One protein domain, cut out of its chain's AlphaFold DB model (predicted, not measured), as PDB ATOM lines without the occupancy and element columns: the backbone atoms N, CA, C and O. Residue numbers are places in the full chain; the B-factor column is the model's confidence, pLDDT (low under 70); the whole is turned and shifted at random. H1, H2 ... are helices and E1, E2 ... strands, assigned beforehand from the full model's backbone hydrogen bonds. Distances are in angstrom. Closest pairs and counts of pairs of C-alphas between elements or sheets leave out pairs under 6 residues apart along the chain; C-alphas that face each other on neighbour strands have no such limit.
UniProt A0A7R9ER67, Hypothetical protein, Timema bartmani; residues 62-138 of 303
ATOM      1  N   LYS A  62     192.198 159.179 207.086       54.31
ATOM      2  CA  LYS A  62     193.059 157.989 207.229       54.31
ATOM      3  C   LYS A  62     192.813 156.946 206.141       54.31
ATOM      4  O   LYS A  62     193.770 156.446 205.562       54.31
ATOM      5  N   ASN A  63     191.548 156.662 205.831       62.28
ATOM      6  CA  ASN A  63     191.204 155.707 204.778       62.28
ATOM      7  C   ASN A  63     191.688 156.185 203.400       62.28
ATOM      8  O   ASN A  63     192.233 155.393 202.640       62.28
ATOM      9  N   LYS A  64     191.564 157.488 203.097       64.38
ATOM     10  CA  LYS A  64     192.056 158.060 201.833       64.38
ATOM     11  C   LYS A  64     193.565 157.888 201.666       64.38
ATOM     12  O   LYS A  64     194.007 157.505 200.587       64.38
ATOM     13  N   GLU A  65     194.350 158.123 202.715       70.25
ATOM     14  CA  GLU A  65     195.805 157.954 202.663       70.25
ATOM     15  C   GLU A  65     196.230 156.483 202.500       70.25
ATOM     16  O   GLU A  65     197.104 156.180 201.688       70.25
ATOM     17  N   GLU A  66     195.566 155.553 203.192       72.94
ATOM     18  CA  GLU A  66     195.811 154.114 203.026       72.94
ATOM     19  C   GLU A  66     195.462 153.627 201.608       72.94
ATOM     20  O   GLU A  66     196.228 152.879 200.989       72.94
ATOM     21  N   ASP A  67     194.337 154.085 201.056       77.50
ATOM     22  CA  ASP A  67     193.920 153.762 199.691       77.50
ATOM     23  C   ASP A  67     194.860 154.391 198.644       77.50
ATOM     24  O   ASP A  67     195.196 153.746 197.643       77.50
ATOM     25  N   ARG A  68     195.385 155.597 198.899       81.25
ATOM     26  CA  ARG A  68     196.403 156.248 198.056       81.25
ATOM     27  C   ARG A  68     197.651 155.381 197.946       81.25
ATOM     28  O   ARG A  68     198.111 155.075 196.841       81.25
ATOM     29  N   ASP A  69     198.191 154.970 199.085       79.44
ATOM     30  CA  ASP A  69     199.411 154.174 199.137       79.44
ATOM     31  C   ASP A  69     199.189 152.792 198.512       79.44
ATOM     32  O   ASP A  69     200.059 152.268 197.810       79.44
ATOM     33  N   ARG A  70     197.993 152.216 198.677       85.88
ATOM     34  CA  ARG A  70     197.606 150.970 198.008       85.88
ATOM     35  C   ARG A  70     197.629 151.098 196.484       85.88
ATOM     36  O   ARG A  70     198.131 150.195 195.814       85.88
ATOM     37  N   ILE A  71     197.108 152.192 195.929       85.31
ATOM     38  CA  ILE A  71     197.079 152.432 194.478       85.31
ATOM     39  C   ILE A  71     198.497 152.626 193.928       85.31
ATOM     40  O   ILE A  71     198.847 152.026 192.908       85.31
ATOM     41  N   LEU A  72     199.335 153.414 194.611       84.12
ATOM     42  CA  LEU A  72     200.727 153.647 194.204       84.12
ATOM     43  C   LEU A  72     201.586 152.382 194.271       84.12
ATOM     44  O   LEU A  72     202.557 152.267 193.532       84.12
ATOM     45  N   ASN A  73     201.226 151.412 195.111       85.19
ATOM     46  CA  ASN A  73     201.938 150.141 195.227       85.19
ATOM     47  C   ASN A  73     201.431 149.043 194.280       85.19
ATOM     48  O   ASN A  73     201.940 147.919 194.326       85.19
ATOM     49  N   LEU A  74     200.469 149.337 193.400       85.31
ATOM     50  CA  LEU A  74     199.994 148.376 192.410       85.31
ATOM     51  C   LEU A  74     201.078 148.116 191.352       85.31
ATOM     52  O   LEU A  74     201.504 149.034 190.646       85.31
ATOM     53  N   LYS A  75     201.510 146.857 191.225       87.62
ATOM     54  CA  LYS A  75     202.594 146.424 190.328       87.62
ATOM     55  C   LYS A  75     202.150 145.304 189.396       87.62
ATOM     56  O   LYS A  75     201.340 144.466 189.783       87.62
ATOM     57  N   VAL A  76     202.736 145.257 188.205       85.88
ATOM     58  CA  VAL A  76     202.529 144.191 187.212       85.88
ATOM     59  C   VAL A  76     203.862 143.624 186.718       85.88
ATOM     60  O   VAL A  76     204.857 144.353 186.708       85.88
ATOM     61  N   PRO A  77     203.917 142.334 186.340       80.94
ATOM     62  CA  PRO A  77     205.119 141.728 185.778       80.94
ATOM     63  C   PRO A  77     205.426 142.284 184.381       80.94
ATOM     64  O   PRO A  77     204.541 142.482 183.552       80.94
ATOM     65  N   THR A  78     206.703 142.527 184.121       82.50
ATOM     66  CA  THR A  78     207.217 142.980 182.823       82.50
ATOM     67  C   THR A  78     207.952 141.854 182.107       82.50
ATOM     68  O   THR A  78     208.359 140.873 182.729       82.50
ATOM     69  N   GLU A  79     208.152 142.027 180.804       80.75
ATOM     70  CA  GLU A  79     208.849 141.065 179.934       80.75
ATOM     71  C   GLU A  79     210.280 140.737 180.404       80.75
ATOM     72  O   GLU A  79     210.741 139.614 180.217       80.75
ATOM     73  N   ASP A  80     210.940 141.664 181.107       72.81
ATOM     74  CA  ASP A  80     212.301 141.497 181.641       72.81
ATOM     75  C   ASP A  80     212.344 140.736 182.983       72.81
ATOM     76  O   ASP A  80     213.378 140.671 183.647       72.81
ATOM     77  N   GLY A  81     211.204 140.212 183.450       73.25
ATOM     78  CA  GLY A  81     211.083 139.542 184.749       73.25
ATOM     79  C   GLY A  81     211.070 140.495 185.953       73.25
ATOM     80  O   GLY A  81     211.052 140.041 187.098       73.25
ATOM     81  N   THR A  82     211.055 141.809 185.716       83.06
ATOM     82  CA  THR A  82     210.922 142.839 186.763       83.06
ATOM     83  C   THR A  82     209.462 143.271 186.944       83.06
ATOM     84  O   THR A  82     208.597 142.904 186.149       83.06
ATOM     85  N   PHE A  83     209.165 144.062 187.977       80.31
ATOM     86  CA  PHE A  83     207.819 144.584 188.233       80.31
ATOM     87  C   PHE A  83     207.722 146.078 187.899       80.31
ATOM     88  O   PHE A  83     208.522 146.874 188.387       80.31
ATOM     89  N   GLY A  84     206.713 146.463 187.117       83.06
ATOM     90  CA  GLY A  84     206.393 147.852 186.782       83.06
ATOM     91  C   GLY A  84     205.243 148.394 187.631       83.06
ATOM     92  O   GLY A  84     204.250 147.701 187.846       83.06
ATOM     93  N   TYR A  85     205.362 149.634 188.108       87.88
ATOM     94  CA  TYR A  85     204.290 150.322 188.835       87.88
ATOM     95  C   TYR A  85     203.180 150.765 187.880       87.88
ATOM     96  O   TYR A  85     203.437 151.399 186.857       87.88
ATOM     97  N   VAL A  86     201.931 150.447 188.214       87.25
ATOM     98  CA  VAL A  86     200.773 150.763 187.366       87.25
ATOM     99  C   VAL A  86     200.438 152.250 187.407       87.25
ATOM    100  O   VAL A  86     200.036 152.803 186.381       87.25
ATOM    101  N   PHE A  87     200.642 152.905 188.553       86.88
ATOM    102  CA  PHE A  87     200.339 154.319 188.754       86.88
ATOM    103  C   PHE A  87     201.563 155.113 189.208       86.88
ATOM    104  O   PHE A  87     202.381 154.623 189.981       86.88
ATOM    105  N   SER A  88     201.648 156.364 188.762       84.50
ATOM    106  CA  SER A  88     202.559 157.377 189.304       84.50
ATOM    107  C   SER A  88     201.802 158.666 189.608       84.50
ATOM    108  O   SER A  88     200.846 159.011 188.913       84.50
ATOM    109  N   LEU A  89     202.227 159.385 190.644       82.31
ATOM    110  CA  LEU A  89     201.663 160.682 191.013       82.31
ATOM    111  C   LEU A  89     202.481 161.815 190.374       82.31
ATOM    112  O   LEU A  89     203.709 161.764 190.352       82.31
ATOM    113  N   ARG A  90     201.805 162.838 189.850       70.00
ATOM    114  CA  ARG A  90     202.384 164.054 189.262       70.00
ATOM    115  C   ARG A  90     201.680 165.279 189.858       70.00
ATOM    116  O   ARG A  90     200.514 165.517 189.558       70.00
ATOM    117  N   GLY A  91     202.383 166.065 190.672       61.88
ATOM    118  CA  GLY A  91     201.861 167.302 191.275       61.88
ATOM    119  C   GLY A  91     202.314 167.504 192.721       61.88
ATOM    120  O   GLY A  91     202.800 166.567 193.352       61.88
ATOM    121  N   ASN A  92     202.164 168.732 193.227       55.75
ATOM    122  CA  ASN A  92     202.421 169.061 194.631       55.75
ATOM    123  C   ASN A  92     201.318 168.488 195.537       55.75
ATOM    124  O   ASN A  92     200.189 168.285 195.097       55.75
ATOM    125  N   LEU A  93     201.680 168.231 196.795       52.97
ATOM    126  CA  LEU A  93     200.907 167.524 197.828       52.97
ATOM    127  C   LEU A  93     199.611 168.228 198.283       52.97
ATOM    128  O   LEU A  93     198.926 167.695 199.153       52.97
ATOM    129  N   ASP A  94     199.264 169.380 197.708       52.72
ATOM    130  CA  ASP A  94     198.084 170.154 198.096       52.72
ATOM    131  C   ASP A  94     196.800 169.556 197.487       52.72
ATOM    132  O   ASP A  94     196.723 169.222 196.301       52.72
ATOM    133  N   GLU A  95     195.796 169.388 198.345       58.16
ATOM    134  CA  GLU A  95     194.760 168.343 198.314       58.16
ATOM    135  C   GLU A  95     193.746 168.365 197.148       58.16
ATOM    136  O   GLU A  95     192.943 167.445 197.047       58.16
ATOM    137  N   ASP A  96     193.825 169.313 196.207       54.56
ATOM    138  CA  ASP A  96     192.839 169.473 195.117       54.56
ATOM    139  C   ASP A  96     193.428 169.364 193.694       54.56
ATOM    140  O   ASP A  96     192.747 169.620 192.700       54.56
ATOM    141  N   SER A  97     194.714 169.021 193.544       59.84
ATOM    142  CA  SER A  97     195.379 168.975 192.223       59.84
ATOM    143  C   SER A  97     196.245 167.736 191.988       59.84
ATOM    144  O   SER A  97     197.144 167.746 191.141       59.84
ATOM    145  N   GLN A  98     195.959 166.639 192.692       71.25
ATOM    146  CA  GLN A  98     196.662 165.370 192.513       71.25
ATOM    147  C   GLN A  98     196.356 164.762 191.138       71.25
ATOM    148  O   GLN A  98     195.226 164.358 190.854       71.25
ATOM    149  N   ARG A  99     197.373 164.666 190.272       80.25
ATOM    150  CA  ARG A  99     197.254 164.026 188.955       80.25
ATOM    151  C   ARG A  99     197.941 162.672 188.980       80.25
ATOM    152  O   ARG A  99     199.126 162.567 189.277       80.25
ATOM    153  N   TRP A 100     197.211 161.635 188.619       85.19
ATOM    154  CA  TRP A 100     197.667 160.256 188.612       85.19
ATOM    155  C   TRP A 100     197.851 159.787 187.183       85.19
ATOM    156  O   TRP A 100     196.937 159.885 186.375       85.19
ATOM    157  N   ARG A 101     199.007 159.235 186.841       84.69
ATOM    158  CA  ARG A 101     199.236 158.644 185.525       84.69
ATOM    159  C   ARG A 101     199.142 157.130 185.612       84.69
ATOM    160  O   ARG A 101     199.908 156.509 186.337       84.69
ATOM    161  N   CYS A 102     198.241 156.541 184.833       87.00
ATOM    162  CA  CYS A 102     198.168 155.099 184.635       87.00
ATOM    163  C   CYS A 102     199.090 154.683 183.484       87.00
ATOM    164  O   CYS A 102     198.837 155.030 182.331       87.00
ATOM    165  N   HIS A 103     200.124 153.901 183.777       85.62
ATOM    166  CA  HIS A 103     201.113 153.435 182.800       85.62
ATOM    167  C   HIS A 103     200.558 152.385 181.824       85.62
ATOM    168  O   HIS A 103     201.006 152.295 180.687       85.62
ATOM    169  N   LEU A 104     199.534 151.626 182.230       84.25
ATOM    170  CA  LEU A 104     198.888 150.613 181.382       84.25
ATOM    171  C   LEU A 104     197.941 151.221 180.346       84.25
ATOM    172  O   LEU A 104     197.791 150.737 179.218       84.25
ATOM    173  N   CYS A 105     197.228 152.264 180.759       80.75
ATOM    174  CA  CYS A 105     196.229 152.925 179.935       80.75
ATOM    175  C   CYS A 105     196.777 154.158 179.216       80.75
ATOM    176  O   CYS A 105     196.123 154.602 178.280       80.75
ATOM    177  N   ASP A 106     197.943 154.650 179.636       81.94
ATOM    178  CA  ASP A 106     198.543 155.921 179.228       81.94
ATOM    179  C   ASP A 106     197.559 157.093 179.327       81.94
ATOM    180  O   ASP A 106     197.352 157.871 178.400       81.94
ATOM    181  N   VAL A 107     196.891 157.175 180.477       78.19
ATOM    182  CA  VAL A 107     195.946 158.249 180.789       78.19
ATOM    183  C   VAL A 107     196.341 158.924 182.088       78.19
ATOM    184  O   VAL A 107     196.823 158.272 183.018       78.19
ATOM    185  N   VAL A 108     196.113 160.232 182.145       81.56
ATOM    186  CA  VAL A 108     196.180 161.001 183.385       81.56
ATOM    187  C   VAL A 108     194.768 161.096 183.951       81.56
ATOM    188  O   VAL A 108     193.828 161.436 183.239       81.56
ATOM    189  N   VAL A 109     194.629 160.758 185.222       80.81
ATOM    190  CA  VAL A 109     193.388 160.746 185.983       80.81
ATOM    191  C   VAL A 109     193.552 161.738 187.128       80.81
ATOM    192  O   VAL A 109     194.571 161.737 187.813       80.81
ATOM    193  N   LEU A 110     192.587 162.630 187.304       81.25
ATOM    194  CA  LEU A 110     192.609 163.622 188.377       81.25
ATOM    195  C   LEU A 110     192.006 163.012 189.631       81.25
ATOM    196  O   LEU A 110     191.004 162.330 189.512       81.25
ATOM    197  N   ASN A 111     192.547 163.310 190.808       77.19
ATOM    198  CA  ASN A 111     192.002 162.895 192.103       77.19
ATOM    199  C   ASN A 111     191.976 161.370 192.321       77.19
ATOM    200  O   ASN A 111     191.983 160.559 191.397       77.19
ATOM    201  N   GLN A 112     191.928 160.963 193.586       80.00
ATOM    202  CA  GLN A 112     191.935 159.550 193.959       80.00
ATOM    203  C   GLN A 112     190.643 158.817 193.551       80.00
ATOM    204  O   GLN A 112     190.707 157.737 192.963       80.00
ATOM    205  N   ASP A 113     189.477 159.435 193.753       79.00
ATOM    206  CA  ASP A 113     188.168 158.820 193.474       79.00
ATOM    207  C   ASP A 113     188.003 158.417 191.992       79.00
ATOM    208  O   ASP A 113     187.448 157.361 191.648       79.00
ATOM    209  N   HIS A 114     188.533 159.229 191.070       81.75
ATOM    210  CA  HIS A 114     188.504 158.892 189.648       81.75
ATOM    211  C   HIS A 114     189.512 157.796 189.295       81.75
ATOM    212  O   HIS A 114     189.258 157.018 188.373       81.75
ATOM    213  N   VAL A 115     190.629 157.688 190.019       85.44
ATOM    214  CA  VAL A 115     191.592 156.594 189.836       85.44
ATOM    215  C   VAL A 115     190.980 155.270 190.257       85.44
ATOM    216  O   VAL A 115     191.077 154.295 189.517       85.44
ATOM    217  N   GLU A 116     190.265 155.225 191.376       84.56
ATOM    218  CA  GLU A 116     189.548 154.019 191.803       84.56
ATOM    219  C   GLU A 116     188.494 153.589 190.778       84.56
ATOM    220  O   GLU A 116     188.375 152.409 190.421       84.56
ATOM    221  N   THR A 117     187.769 154.561 190.223       83.06
ATOM    222  CA  THR A 117     186.814 154.318 189.137       83.06
ATOM    223  C   THR A 117     187.518 153.827 187.865       83.06
ATOM    224  O   THR A 117     187.039 152.902 187.202       83.06
ATOM    225  N   HIS A 118     188.691 154.380 187.546       85.06
ATOM    226  CA  HIS A 118     189.537 153.929 186.445       85.06
ATOM    227  C   HIS A 118     190.005 152.479 186.639       85.06
ATOM    228  O   HIS A 118     189.884 151.681 185.706       85.06
ATOM    229  N   ILE A 119     190.460 152.108 187.843       87.75
ATOM    230  CA  ILE A 119     190.907 150.747 188.187       87.75
ATOM    231  C   ILE A 119     189.776 149.733 187.995       87.75
ATOM    232  O   ILE A 119     189.981 148.644 187.456       87.75
ATOM    233  N   ARG A 120     188.553 150.102 188.389       85.31
ATOM    234  CA  ARG A 120     187.355 149.263 188.236       85.31
ATOM    235  C   ARG A 120     186.863 149.136 186.795       85.31
ATOM    236  O   ARG A 120     185.997 148.305 186.518       85.31
ATOM    237  N   SER A 121     187.372 149.946 185.868       82.62
ATOM    238  CA  SER A 121     186.902 149.926 184.485       82.62
ATOM    239  C   SER A 121     187.298 148.626 183.771       82.62
ATOM    240  O   SER A 121     188.434 148.161 183.862       82.62
ATOM    241  N   LYS A 122     186.378 148.066 182.969       78.75
ATOM    242  CA  LYS A 122     186.637 146.847 182.175       78.75
ATOM    243  C   LYS A 122     187.869 146.989 181.272       78.75
ATOM    244  O   LYS A 122     188.617 146.037 181.090       78.75
ATOM    245  N   LYS A 123     188.103 148.192 180.731       81.62
ATOM    246  CA  LYS A 123     189.264 148.502 179.880       81.62
ATOM    247  C   LYS A 123     190.582 148.370 180.647       81.62
ATOM    248  O   LYS A 123     191.539 147.820 180.108       81.62
ATOM    249  N   HIS A 124     190.630 148.866 181.883       84.88
ATOM    250  CA  HIS A 124     191.808 148.751 182.739       84.88
ATOM    251  C   HIS A 124     192.006 147.313 183.229       84.88
ATOM    252  O   HIS A 124     193.106 146.782 183.126       84.88
ATOM    253  N   GLN A 125     190.935 146.641 183.665       86.62
ATOM    254  CA  GLN A 125     190.988 145.255 184.142       86.62
ATOM    255  C   GLN A 125     191.540 144.283 183.095       86.62
ATOM    256  O   GLN A 125     192.411 143.483 183.414       86.62
ATOM    257  N   VAL A 126     191.105 144.395 181.835       81.69
ATOM    258  CA  VAL A 126     191.642 143.562 180.744       81.69
ATOM    259  C   VAL A 126     193.153 143.761 180.598       81.69
ATOM    260  O   VAL A 126     193.893 142.792 180.454       81.69
ATOM    261  N   LYS A 127     193.627 145.009 180.696       82.75
ATOM    262  CA  LYS A 127     195.059 145.320 180.634       82.75
ATOM    263  C   LYS A 127     195.819 144.847 181.872       82.75
ATOM    264  O   LYS A 127     196.961 144.441 181.726       82.75
ATOM    265  N   LEU A 128     195.211 144.855 183.057       85.06
ATOM    266  CA  LEU A 128     195.816 144.304 184.276       85.06
ATOM    267  C   LEU A 128     196.006 142.784 184.205       85.06
ATOM    268  O   LEU A 128     196.973 142.274 184.752       85.06
ATOM    269  N   THR A 129     195.099 142.063 183.539       82.50
ATOM    270  CA  THR A 129     195.146 140.591 183.451       82.50
ATOM    271  C   THR A 129     196.157 140.044 182.443       82.50
ATOM    272  O   THR A 129     196.320 138.829 182.343       82.50
ATOM    273  N   VAL A 130     196.821 140.912 181.674       83.31
ATOM    274  CA  VAL A 130     197.838 140.478 180.709       83.31
ATOM    275  C   VAL A 130     199.036 139.879 181.473       83.31
ATOM    276  O   VAL A 130     199.481 140.488 182.442       83.31
ATOM    277  N   PRO A 131     199.573 138.705 181.080       73.25
ATOM    278  CA  PRO A 131     200.622 138.023 181.851       73.25
ATOM    279  C   PRO A 131     201.984 138.726 181.868       73.25
ATOM    280  O   PRO A 131     202.795 138.452 182.746       73.25
ATOM    281  N   SER A 132     202.256 139.564 180.869       78.81
ATOM    282  CA  SER A 132     203.534 140.245 180.694       78.81
ATOM    283  C   SER A 132     203.326 141.546 179.933       78.81
ATOM    284  O   SER A 132     202.628 141.563 178.916       78.81
ATOM    285  N   HIS A 133     203.937 142.623 180.418       82.00
ATOM    286  CA  HIS A 133     203.787 143.958 179.846       82.00
ATOM    287  C   HIS A 133     205.118 144.501 179.303       82.00
ATOM    288  O   HIS A 133     206.152 144.331 179.959       82.00
ATOM    289  N   PRO A 134     205.101 145.234 178.174       78.94
ATOM    290  CA  PRO A 134     206.298 145.867 177.627       78.94
ATOM    291  C   PRO A 134     206.921 146.873 178.602       78.94
ATOM    292  O   PRO A 134     206.232 147.758 179.123       78.94
ATOM    293  N   ARG A 135     208.244 146.796 178.805       75.69
ATOM    294  CA  ARG A 135     208.989 147.668 179.738       75.69
ATOM    295  C   ARG A 135     208.838 149.158 179.426       75.69
ATOM    296  O   ARG A 135     208.805 149.970 180.355       75.69
ATOM    297  N   CYS A 136     208.692 149.500 178.143       71.81
ATOM    298  CA  CYS A 136     208.552 150.871 177.651       71.81
ATOM    299  C   CYS A 136     207.327 151.610 178.218       71.81
ATOM    300  O   CYS A 136     207.350 152.835 178.325       71.81
ATOM    301  N   LEU A 137     206.290 150.890 178.665       70.06
ATOM    302  CA  LEU A 137     205.123 151.490 179.323       70.06
ATOM    303  C   LEU A 137     205.471 152.092 180.699       70.06
ATOM    304  O   LEU A 137     204.847 153.056 181.153       70.06
ATOM    305  N   PHE A 138     206.505 151.552 181.351       72.75
ATOM    306  CA  PHE A 138     206.875 151.855 182.736       72.75
ATOM    307  C   PHE A 138     208.168 152.673 182.856       72.75
ATOM    308  O   PHE A 138     208.677 152.861 183.960       72.75
TER     309      PHE A 138
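Overview. This is residues 62 to 138 of the 303 residues of the protein "Hypothetical protein" of Timema bartmani (UniProt A0A7R9ER67). A small antiparallel sheet of three strands, E3, E4 and E5, has helix H2 packed along one face, while H1 only grazes the sheet with residues 68 to 72. A two-strand hairpin, E1 and E2, extends the length beyond the sheet, E2 running on into E3; H3 follows H2 at a corner, and the short H4 ends the printed part near E2. The printed part has 77 residues, with four named helices and five named strands in the order H1 E1 E2 E3 E4 E5 H2 H3 H4, and its class is mixed, helices and strands. It is compact, with a radius of gyration of the C-alphas of 12.6 A, and only just elongated, spanning 36 by 24 by 21 A.

Arrangement. H1, residues 62 to 72, comes closest to E3, residues 87 to 90, at the C-alphas of Leu 72 and Phe 87, 5.5 A apart. E1, residues 75 to 77, and E2, residues 83 to 85, form an antiparallel hairpin, with N 76 and O 84 2.9 A apart, within hydrogen-bond range. E2 runs on into E3 across one residue, at 41 degrees. E3, E4, residues 99 to 102, and E5, residues 107 to 110, form a meander, each strand the antiparallel neighbour of the one before. Within hydrogen-bond range are N 88 and O 101, 3.0 A, between E3 and E4, and N 109 and O 100, 2.7 A, between E4 and E5. H2, residues 112 to 119, is on this sheet at a height of 9.3 A, over E4 and only just over E5, where 3 of its C-alphas fall. It runs along the strands, at 12 degrees to E4 on the local plane. The closest C-alphas of H2 and E5 are those of Val 115 and Val 109, 5.9 A apart. H1 and H2 are close but not clearly touching, with C-alphas 68 and 112 6.9 A apart. H3, residues 122 to 128, is about perpendicular to H2, at 80 degrees, and close but not clearly touching, with C-alphas 118 and 124 6.8 A apart. H4, residues 135 to 138, is apart from H3; its Phe 138 and Gly 84 of E2 have C-alphas 5.7 A apart. In H1 and H2 every O i to N i+4 pair is within hydrogen-bond range, in H3 2 of 3, and H4 is too short for such a pair.

Along the chain. H1 starts at C-alpha 62 (193.059, 157.989, 207.229) and is 15.7 A long. E1 is 7.0 A, E2 6.8 A, E3 and E4 10.0 A each, and E5 9.9 A. H2, 10.6 A, starts at C-alpha 112 (191.935, 159.550, 193.959). H3 is 9.8 A, and H4, 5.6 A, ends at C-alpha 138 (206.875, 151.855, 182.736).

Size, cuts and confidence. The two C-alphas farthest apart, of Asp 80 and Asp 96, are 36.6 A apart. The printed part has no cut and no long link. The mean pLDDT of the printed part is 78.2; residues 62 to 64 and 91 to 97 are under 70.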